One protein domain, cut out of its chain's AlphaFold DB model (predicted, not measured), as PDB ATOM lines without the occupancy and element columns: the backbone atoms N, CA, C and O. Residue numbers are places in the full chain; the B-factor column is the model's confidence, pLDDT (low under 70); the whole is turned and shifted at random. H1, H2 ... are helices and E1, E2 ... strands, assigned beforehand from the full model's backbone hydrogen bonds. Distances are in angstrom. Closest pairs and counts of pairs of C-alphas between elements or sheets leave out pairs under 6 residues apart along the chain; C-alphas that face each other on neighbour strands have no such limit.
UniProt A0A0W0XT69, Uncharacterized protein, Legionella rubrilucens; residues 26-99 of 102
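AT A GLANCE: This is residues 26 to 99 of the 102 residues of an uncharacterized protein of Legionella rubrilucens (UniProt A0A0W0XT69). A four-stranded antiparallel sheet, E1 to E4, curls round helix H1, while the short helix H2 packs on the other face. The tip of the E3-E4 hairpin, residues 78 to 83, sticks out. The printed part has 74 residues, in the order H1, E1, E2, E3, E4, H2; the sheet's order is E1 - E2 - E3 - E4, a meander, each strand the antiparallel neighbour of the one before. The class is mixed, helices and strands; the whole is compact, with a radius of gyration of the C-alphas of 11.6 A and spans of 33 by 27 by 25 A.

IN THESE COORDINATES: After residues 26 to 32, H1 holds residues 33 to 44, 16.3 A long, from C-alpha 33 at (150.105, 156.933, 127.832). E1 is residues 51 to 56 and E2 residues 62 to 66. E3, residues 69 to 78, is 25.4 A long and bends by 56 degrees at residue 75. E4, residues 83 to 90, is 22.1 A long. H2, residues 91 to 98, ends with C-alpha 98 at (170.768, 157.592, 122.251).

HOW THE PARTS SIT: The sheet is strongly twisted. N 55 and O 63 pair E1 with E2 at 2.8 A, N 64 and O 71 pair E2 with E3 at 2.9 A, and N 74 and O 87 pair E3 with E4 at 2.9 A, within hydrogen-bond range. H1 is on the sheet; its closest C-alphas to E1 are Thr 34 and Ala 54, 5.0 A, and to E4 Ile 41 and Ala 88, 5.3 A. H2 is on the opposite face at a height over the sheet of 8.4 A, over E4 and along the strands, at 20 degrees on the local plane; its closest C-alphas to E3 are Cys 91 and Tyr 71, 5.1 A. H1 and H2 are apart. In H1 and H2 every O i to N i+4 pair is within hydrogen-bond range.

THE WHOLE: The C-alphas farthest apart, of Thr 52 and Lys 80, are 33.9 A from each other. The printed part has no cut, no link is long, and no printed residue is under 70 in pLDDT.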
ATOM      1  N   GLY A  26     161.636 160.345 117.826       90.44
ATOM      2  CA  GLY A  26     160.379 161.080 117.682       90.44
ATOM      3  C   GLY A  26     159.386 160.780 118.805       90.44
ATOM      4  O   GLY A  26     159.564 159.840 119.579       90.44
ATOM      5  N   ALA A  27     158.309 161.565 118.865       94.81
ATOM      6  CA  ALA A  27     157.236 161.381 119.839       94.81
ATOM      7  C   ALA A  27     156.599 159.983 119.727       94.81
ATOM      8  O   ALA A  27     156.475 159.429 118.632       94.81
ATOM      9  N   ALA A  28     156.176 159.414 120.856       96.81
ATOM     10  CA  ALA A  28     155.347 158.214 120.858       96.81
ATOM     11  C   ALA A  28     153.957 158.524 120.262       96.81
ATOM     12  O   ALA A  28     153.512 159.674 120.355       96.81
ATOM     13  N   PRO A  29     153.240 157.528 119.705       97.19
ATOM     14  CA  PRO A  29     151.896 157.721 119.156       97.19
ATOM     15  C   PRO A  29     150.962 158.442 120.129       97.19
ATOM     16  O   PRO A  29     151.097 158.282 121.343       97.19
ATOM     17  N   GLU A  30     150.024 159.231 119.610       96.12
ATOM     18  CA  GLU A  30     149.010 159.900 120.428       96.12
ATOM     19  C   GLU A  30     148.082 158.895 121.128       96.12
ATOM     20  O   GLU A  30     147.973 157.736 120.728       96.12
ATOM     21  N   GLY A  31     147.404 159.358 122.181       96.69
ATOM     22  CA  GLY A  31     146.505 158.548 123.001       96.69
ATOM     23  C   GLY A  31     146.963 158.430 124.452       96.69
ATOM     24  O   GLY A  31     147.947 159.061 124.867       96.69
ATOM     25  N   ASP A  32     146.218 157.627 125.215       97.81
ATOM     26  CA  ASP A  32     146.508 157.350 126.618       97.81
ATOM     27  C   ASP A  32     147.910 156.749 126.775       97.81
ATOM     28  O   ASP A  32     148.294 155.818 126.063       97.81
ATOM     29  N   ALA A  33     148.703 157.311 127.689       97.88
ATOM     30  CA  ALA A  33     150.105 156.933 127.832       97.88
ATOM     31  C   ALA A  33     150.260 155.472 128.278       97.88
ATOM     32  O   ALA A  33     151.162 154.788 127.797       97.88
ATOM     33  N   THR A  34     149.377 154.989 129.155       97.94
ATOM     34  CA  THR A  34     149.417 153.616 129.664       97.94
ATOM     35  C   THR A  34     149.033 152.627 128.575       97.94
ATOM     36  O   THR A  34     149.731 151.630 128.397       97.94
ATOM     37  N   GLU A  35     147.979 152.900 127.804       98.00
ATOM     38  CA  GLU A  35     147.560 152.040 126.690       98.00
ATOM     39  C   GLU A  35     148.640 151.955 125.601       98.00
ATOM     40  O   GLU A  35     149.032 150.859 125.190       98.00
ATOM     41  N   VAL A  36     149.179 153.106 125.180       98.31
ATOM     42  CA  VAL A  36     150.232 153.179 124.156       98.31
ATOM     43  C   VAL A  36     151.503 152.471 124.628       98.31
ATOM     44  O   VAL A  36     152.056 151.659 123.884       98.31
ATOM     45  N   ALA A  37     151.958 152.733 125.859       98.12
ATOM     46  CA  ALA A  37     153.142 152.076 126.408       98.12
ATOM     47  C   ALA A  37     152.939 150.564 126.551       98.12
ATOM     48  O   ALA A  37     153.825 149.807 126.170       98.12
ATOM     49  N   THR A  38     151.777 150.117 127.032       98.06
ATOM     50  CA  THR A  38     151.473 148.685 127.188       98.06
ATOM     51  C   THR A  38     151.592 147.957 125.860       98.06
ATOM     52  O   THR A  38     152.350 146.995 125.768       98.06
ATOM     53  N   ARG A  39     150.923 148.457 124.814       98.06
ATOM     54  CA  ARG A  39     150.975 147.857 123.477       98.06
ATOM     55  C   ARG A  39     152.409 147.767 122.956       98.06
ATOM     56  O   ARG A  39     152.868 146.689 122.598       98.06
ATOM     57  N   ILE A  40     153.132 148.889 122.946       98.06
ATOM     58  CA  ILE A  40     154.456 148.958 122.313       98.06
ATOM     59  C   ILE A  40     155.499 148.162 123.102       98.06
ATOM     60  O   ILE A  40     156.324 147.471 122.502       98.06
ATOM     61  N   ILE A  41     155.473 148.233 124.438       97.94
ATOM     62  CA  ILE A  41     156.396 147.461 125.274       97.94
ATOM     63  C   ILE A  41     156.128 145.973 125.090       97.94
ATOM     64  O   ILE A  41     157.085 145.244 124.883       97.94
ATOM     65  N   GLN A  42     154.873 145.516 125.085       97.06
ATOM     66  CA  GLN A  42     154.561 144.093 124.898       97.06
ATOM     67  C   GLN A  42     154.890 143.586 123.489       97.06
ATOM     68  O   GLN A  42     155.349 142.455 123.343       97.06
ATOM     69  N   ASP A  43     154.743 144.422 122.458       97.19
ATOM     70  CA  ASP A  43     155.161 144.085 121.093       97.19
ATOM     71  C   ASP A  43     156.691 143.929 120.971       97.19
ATOM     72  O   ASP A  43     157.182 143.160 120.144       97.19
ATOM     73  N   ASN A  44     157.462 144.679 121.767       96.38
ATOM     74  CA  ASN A  44     158.934 144.685 121.737       96.38
ATOM     75  C   ASN A  44     159.555 143.707 122.760       96.38
ATOM     76  O   ASN A  44     160.631 143.169 122.509       96.38
ATOM     77  N   PHE A  45     158.871 143.478 123.881       96.00
ATOM     78  CA  PHE A  45     159.259 142.665 125.039       96.00
ATOM     79  C   PHE A  45     158.042 141.854 125.524       96.00
ATOM     80  O   PHE A  45     157.381 142.243 126.493       96.00
ATOM     81  N   PRO A  46     157.707 140.730 124.864       94.88
ATOM     82  CA  PRO A  46     156.521 139.926 125.185       94.88
ATOM     83  C   PRO A  46     156.485 139.366 126.616       94.88
ATOM     84  O   PRO A  46     155.442 138.919 127.086       94.88
ATOM     85  N   GLU A  47     157.620 139.359 127.312       93.69
ATOM     86  CA  GLU A  47     157.743 138.989 128.718       93.69
ATOM     87  C   GLU A  47     157.156 140.022 129.690       93.69
ATOM     88  O   GLU A  47     156.857 139.654 130.827       93.69
ATOM     89  N   CYS A  48     156.968 141.272 129.251       93.69
ATOM     90  CA  CYS A  48     156.352 142.338 130.035       93.69
ATOM     91  C   CYS A  48     154.882 142.007 130.330       93.69
ATOM     92  O   CYS A  48     154.016 142.039 129.451       93.69
ATOM     93  N   LYS A  49     154.570 141.713 131.593       92.50
ATOM     94  CA  LYS A  49     153.215 141.322 132.009       92.50
ATOM     95  C   LYS A  49     152.328 142.522 132.271       92.50
ATOM     96  O   LYS A  49     151.148 142.493 131.927       92.50
ATOM     97  N   GLN A  50     152.881 143.548 132.911       94.06
ATOM     98  CA  GLN A  50     152.107 144.694 133.356       94.06
ATOM     99  C   GLN A  50     152.939 145.974 133.380       94.06
ATOM    100  O   GLN A  50     153.919 146.083 134.117       94.06
ATOM    101  N   VAL A  51     152.465 146.981 132.649       97.00
ATOM    102  CA  VAL A  51     152.910 148.366 132.814       97.00
ATOM    103  C   VAL A  51     152.259 148.943 134.070       97.00
ATOM    104  O   VAL A  51     151.034 148.936 134.207       97.00
ATOM    105  N   THR A  52     153.073 149.414 135.012       96.44
ATOM    106  CA  THR A  52     152.619 149.967 136.300       96.44
ATOM    107  C   THR A  52     152.607 151.490 136.308       96.44
ATOM    108  O   THR A  52     151.825 152.094 137.041       96.44
ATOM    109  N   THR A  53     153.446 152.115 135.485       96.88
ATOM    110  CA  THR A  53     153.514 153.566 135.309       96.88
ATOM    111  C   THR A  53     153.718 153.882 133.832       96.88
ATOM    112  O   THR A  53     154.406 153.150 133.125       96.88
ATOM    113  N   ALA A  54     153.123 154.976 133.362       97.81
ATOM    114  CA  ALA A  54     153.382 155.526 132.040       97.81
ATOM    115  C   ALA A  54     153.128 157.037 132.064       97.81
ATOM    116  O   ALA A  54     152.026 157.488 132.371       97.81
ATOM    117  N   ILE A  55     154.155 157.827 131.761       97.62
ATOM    118  CA  ILE A  55     154.100 159.291 131.769       97.62
ATOM    119  C   ILE A  55     154.651 159.798 130.447       97.62
ATOM    120  O   ILE A  55     155.784 159.496 130.074       97.62
ATOM    121  N   ARG A  56     153.851 160.597 129.739       97.19
ATOM    122  CA  ARG A  56     154.295 161.257 128.515       97.19
ATOM    123  C   ARG A  56     155.157 162.472 128.855       97.19
ATOM    124  O   ARG A  56     154.715 163.362 129.579       97.19
ATOM    125  N   ALA A  57     156.372 162.500 128.328       94.38
ATOM    126  CA  ALA A  57     157.306 163.605 128.475       94.38
ATOM    127  C   ALA A  57     156.960 164.770 127.519       94.38
ATOM    128  O   ALA A  57     156.207 164.584 126.557       94.38
ATOM    129  N   PRO A  58     157.506 165.984 127.741       92.94
ATOM    130  CA  PRO A  58     157.255 167.142 126.874       92.94
ATOM    131  C   PRO A  58     157.715 166.973 125.418       92.94
ATOM    132  O   PRO A  58     157.193 167.648 124.536       92.94
ATOM    133  N   ASP A  59     158.676 166.083 125.158       91.31
ATOM    134  CA  ASP A  59     159.116 165.721 123.801       91.31
ATOM    135  C   ASP A  59     158.174 164.717 123.104       91.31
ATOM    136  O   ASP A  59     158.374 164.362 121.943       91.31
ATOM    137  N   GLY A  60     157.128 164.276 123.808       94.81
ATOM    138  CA  GLY A  60     156.113 163.349 123.329       94.81
ATOM    139  C   GLY A  60     156.473 161.872 123.485       94.81
ATOM    140  O   GLY A  60     155.611 161.034 123.206       94.81
ATOM    141  N   SER A  61     157.687 161.530 123.932       95.50
ATOM    142  CA  SER A  61     158.039 160.162 124.338       95.50
ATOM    143  C   SER A  61     157.271 159.751 125.600       95.50
ATOM    144  O   SER A  61     156.692 160.592 126.290       95.50
ATOM    145  N   ILE A  62     157.209 158.454 125.900       97.69
ATOM    146  CA  ILE A  62     156.572 157.948 127.121       97.69
ATOM    147  C   ILE A  62     157.612 157.208 127.952       97.69
ATOM    148  O   ILE A  62     158.256 156.279 127.471       97.69
ATOM    149  N   HIS A  63     157.751 157.611 129.208       97.12
ATOM    150  CA  HIS A  63     158.533 156.898 130.209       97.12
ATOM    151  C   HIS A  63     157.585 155.950 130.931       97.12
ATOM    152  O   HIS A  63     156.564 156.394 131.461       97.12
ATOM    153  N   ALA A  64     157.890 154.660 130.932       97.75
ATOM    154  CA  ALA A  64     157.012 153.656 131.508       97.75
ATOM    155  C   ALA A  64     157.798 152.587 132.260       97.75
ATOM    156  O   ALA A  64     158.874 152.185 131.827       97.75
ATOM    157  N   THR A  65     157.233 152.089 133.354       97.75
ATOM    158  CA  THR A  65     157.793 150.961 134.100       97.75
ATOM    159  C   THR A  65     156.953 149.718 133.819       97.75
ATOM    160  O   THR A  65     155.737 149.733 134.011       97.75
ATOM    161  N   CYS A  66     157.592 148.625 133.399       96.88
ATOM    162  CA  CYS A  66     156.978 147.301 133.313       96.88
ATOM    163  C   CYS A  66     157.797 146.284 134.102       96.88
ATOM    164  O   CYS A  66     159.006 146.206 133.914       96.88
ATOM    165  N   ASP A  67     157.159 145.519 134.991       93.81
ATOM    166  CA  ASP A  67     157.822 144.495 135.817       93.81
ATOM    167  C   ASP A  67     159.106 144.998 136.530       93.81
ATOM    168  O   ASP A  67     160.090 144.275 136.677       93.81
ATOM    169  N   ASN A  68     159.080 146.253 137.008       92.81
ATOM    170  CA  ASN A  68     160.202 146.990 137.623       92.81
ATOM    171  C   ASN A  68     161.373 147.331 136.682       92.81
ATOM    172  O   ASN A  68     162.472 147.636 137.145       92.81
ATOM    173  N   ILE A  69     161.151 147.287 135.373       94.62
ATOM    174  CA  ILE A  69     162.099 147.718 134.352       94.62
ATOM    175  C   ILE A  69     161.569 148.999 133.718       94.62
ATOM    176  O   ILE A  69     160.426 149.045 133.263       94.62
ATOM    177  N   ASP A  70     162.413 150.027 133.665       96.62
ATOM    178  CA  ASP A  70     162.067 151.292 133.026       96.62
ATOM    179  C   ASP A  70     162.353 151.248 131.523       96.62
ATOM    180  O   ASP A  70     163.428 150.829 131.066       96.62
ATOM    181  N   TYR A  71     161.380 151.729 130.758       97.00
ATOM    182  CA  TYR A  71     161.388 151.809 129.310       97.00
ATOM    183  C   TYR A  71     161.117 153.237 128.838       97.00
ATOM    184  O   TYR A  71     160.252 153.942 129.358       97.00
ATOM    185  N   LEU A  72     161.827 153.620 127.780       96.94
ATOM    186  CA  LEU A  72     161.514 154.755 126.930       96.94
ATOM    187  C   LEU A  72     160.744 154.248 125.715       96.94
ATOM    188  O   LEU A  72     161.257 153.426 124.952       96.94
ATOM    189  N   VAL A  73     159.535 154.753 125.517       97.44
ATOM    190  CA  VAL A  73     158.688 154.457 124.363       97.44
ATOM    191  C   VAL A  73     158.664 155.675 123.448       97.44
ATOM    192  O   VAL A  73     158.381 156.791 123.882       97.44
ATOM    193  N   PHE A  74     158.982 155.469 122.177       95.75
ATOM    194  CA  PHE A  74     159.165 156.539 121.203       95.75
ATOM    195  C   PHE A  74     158.993 156.015 119.777       95.75
ATOM    196  O   PHE A  74     158.729 154.831 119.551       95.75
ATOM    197  N   THR A  75     159.155 156.897 118.794       95.50
ATOM    198  CA  THR A  75     159.190 156.500 117.387       95.50
ATOM    199  C   THR A  75     160.542 156.764 116.738       95.50
ATOM    200  O   THR A  75     161.244 157.711 117.080       95.50
ATOM    201  N   LEU A  76     160.932 155.919 115.789       91.94
ATOM    202  CA  LEU A  76     162.187 156.052 115.050       91.94
ATOM    203  C   LEU A  76     161.929 155.911 113.555       91.94
ATOM    204  O   LEU A  76     161.212 155.010 113.127       91.94
ATOM    205  N   PHE A  77     162.524 156.782 112.741       89.94
ATOM    206  CA  PHE A  77     162.442 156.645 111.289       89.94
ATOM    207  C   PHE A  77     163.448 155.601 110.782       89.94
ATOM    208  O   PHE A  77     164.661 155.808 110.832       89.94
ATOM    209  N   ASP A  78     162.949 154.475 110.269       87.56
ATOM    210  CA  ASP A  78     163.765 153.453 109.615       87.56
ATOM    211  C   ASP A  78     163.927 153.805 108.131       87.56
ATOM    212  O   ASP A  78     163.068 153.508 107.295       87.56
ATOM    213  N   ALA A  79     165.065 154.414 107.795       86.88
ATOM    214  CA  ALA A  79     165.394 154.810 106.427       86.88
ATOM    215  C   ALA A  79     165.450 153.629 105.441       86.88
ATOM    216  O   ALA A  79     165.230 153.827 104.248       86.88
ATOM    217  N   LYS A  80     165.709 152.398 105.907       88.25
ATOM    218  CA  LYS A  80     165.733 151.211 105.034       88.25
ATOM    219  C   LYS A  80     164.327 150.773 104.647       88.25
ATOM    220  O   LYS A  80     164.129 150.261 103.550       88.25
ATOM    221  N   LYS A  81     163.362 150.955 105.549       86.50
ATOM    222  CA  LYS A  81     161.950 150.611 105.322       86.50
ATOM    223  C   LYS A  81     161.114 151.799 104.844       86.50
ATOM    224  O   LYS A  81     159.957 151.601 104.491       86.50
ATOM    225  N   GLY A  82     161.677 153.008 104.863       90.94
ATOM    226  CA  GLY A  82     160.980 154.241 104.507       90.94
ATOM    227  C   GLY A  82     159.790 154.543 105.417       90.94
ATOM    228  O   GLY A  82     158.824 155.151 104.965       90.94
ATOM    229  N   LYS A  83     159.816 154.082 106.674       93.00
ATOM    230  CA  LYS A  83     158.698 154.251 107.610       93.00
ATOM    231  C   LYS A  83     159.159 154.501 109.034       93.00
ATOM    232  O   LYS A  83     160.220 154.040 109.452       93.00
ATOM    233  N   THR A  84     158.300 155.172 109.786       92.75
ATOM    234  CA  THR A  84     158.424 155.309 111.233       92.75
ATOM    235  C   THR A  84     158.026 154.000 111.913       92.75
ATOM    236  O   THR A  84     157.030 153.379 111.540       92.75
ATOM    237  N   ILE A  85     158.822 153.563 112.884       94.25
ATOM    238  CA  ILE A  85     158.564 152.393 113.721       94.25
ATOM    239  C   ILE A  85     158.376 152.821 115.175       94.25
ATOM    240  O   ILE A  85     159.014 153.766 115.635       94.25
ATOM    241  N   GLU A  86     157.495 152.120 115.875       96.69
ATOM    242  CA  GLU A  86     157.269 152.264 117.313       96.69
ATOM    243  C   GLU A  86     158.296 151.408 118.053       96.69
ATOM    244  O   GLU A  86     158.517 150.249 117.693       96.69
ATOM    245  N   VAL A  87     158.962 151.994 119.044       95.62
ATOM    246  CA  VAL A  87     160.064 151.356 119.760       95.62
ATOM    247  C   VAL A  87     159.857 151.543 121.252       95.62
ATOM    248  O   VAL A  87     159.649 152.662 121.717       95.62
ATOM    249  N   ALA A  88     159.974 150.452 121.998       96.75
ATOM    250  CA  ALA A  88     160.287 150.488 123.414       96.75
ATOM    251  C   ALA A  88     161.770 150.153 123.588       96.75
ATOM    252  O   ALA A  88     162.303 149.236 122.962       96.75
ATOM    253  N   MET A  89     162.454 150.889 124.451       95.56
ATOM    254  CA  MET A  89     163.855 150.641 124.764       95.56
ATOM    255  C   MET A  89     164.059 150.721 126.263       95.56
ATOM    256  O   MET A  89     163.622 151.676 126.891       95.56
ATOM    257  N   ASN A  90     164.762 149.745 126.836       94.19
ATOM    258  CA  ASN A  90     165.187 149.829 128.230       94.19
ATOM    259  C   ASN A  90     165.969 151.134 128.456       94.19
ATOM    260  O   ASN A  90     166.858 151.471 127.672       94.19
ATOM    261  N   CYS A  91     165.676 151.847 129.537       92.50
ATOM    262  CA  CYS A  91     166.254 153.159 129.815       92.50
ATOM    263  C   CYS A  91     167.785 153.162 129.940       92.50
ATOM    264  O   CYS A  91     168.443 154.115 129.517       92.50
ATOM    265  N   THR A  92     168.383 152.064 130.408       91.94
ATOM    266  CA  THR A  92     169.845 151.884 130.400       91.94
ATOM    267  C   THR A  92     170.386 151.870 128.970       91.94
ATOM    268  O   THR A  92     171.379 152.535 128.669       91.94
ATOM    269  N   ALA A  93     169.713 151.156 128.064       90.44
ATOM    270  CA  ALA A  93     170.086 151.105 126.655       90.44
ATOM    271  C   ALA A  93     169.832 152.449 125.953       90.44
ATOM    272  O   ALA A  93     170.689 152.906 125.199       90.44
ATOM    273  N   ALA A  94     168.720 153.129 126.251       89.31
ATOM    274  CA  ALA A  94     168.420 154.459 125.717       89.31
ATOM    275  C   ALA A  94     169.506 155.477 126.097       89.31
ATOM    276  O   ALA A  94     169.978 156.239 125.247       89.31
ATOM    277  N   LYS A  95     170.002 155.422 127.339       88.75
ATOM    278  CA  LYS A  95     171.103 156.282 127.778       88.75
ATOM    279  C   LYS A  95     172.410 155.983 127.052       88.75
ATOM    280  O   LYS A  95     173.126 156.911 126.690       88.75
ATOM    281  N   GLN A  96     172.726 154.714 126.823       88.25
ATOM    282  CA  GLN A  96     173.976 154.316 126.169       88.25
ATOM    283  C   GLN A  96     173.971 154.573 124.658       88.25
ATOM    284  O   GLN A  96     174.981 155.003 124.107       88.25
ATOM    285  N   LEU A  97     172.848 154.307 123.991       86.69
ATOM    286  CA  LEU A  97     172.754 154.318 122.530       86.69
ATOM    287  C   LEU A  97     172.285 155.661 121.973       86.69
ATOM    288  O   LEU A  97     172.705 156.050 120.886       86.69
ATOM    289  N   LEU A  98     171.415 156.358 122.705       84.38
ATOM    290  CA  LEU A  98     170.768 157.592 122.251       84.38
ATOM    291  C   LEU A  98     171.142 158.803 123.114       84.38
ATOM    292  O   LEU A  98     170.792 159.927 122.769       84.38
ATOM    293  N   ASN A  99     171.862 158.594 124.225       85.94
ATOM    294  CA  ASN A  99     172.164 159.618 125.228       85.94
ATOM    295  C   ASN A  99     170.909 160.299 125.819       85.94
ATOM    296  O   ASN A  99     170.980 161.426 126.306       85.94
TER     297      ASN A  99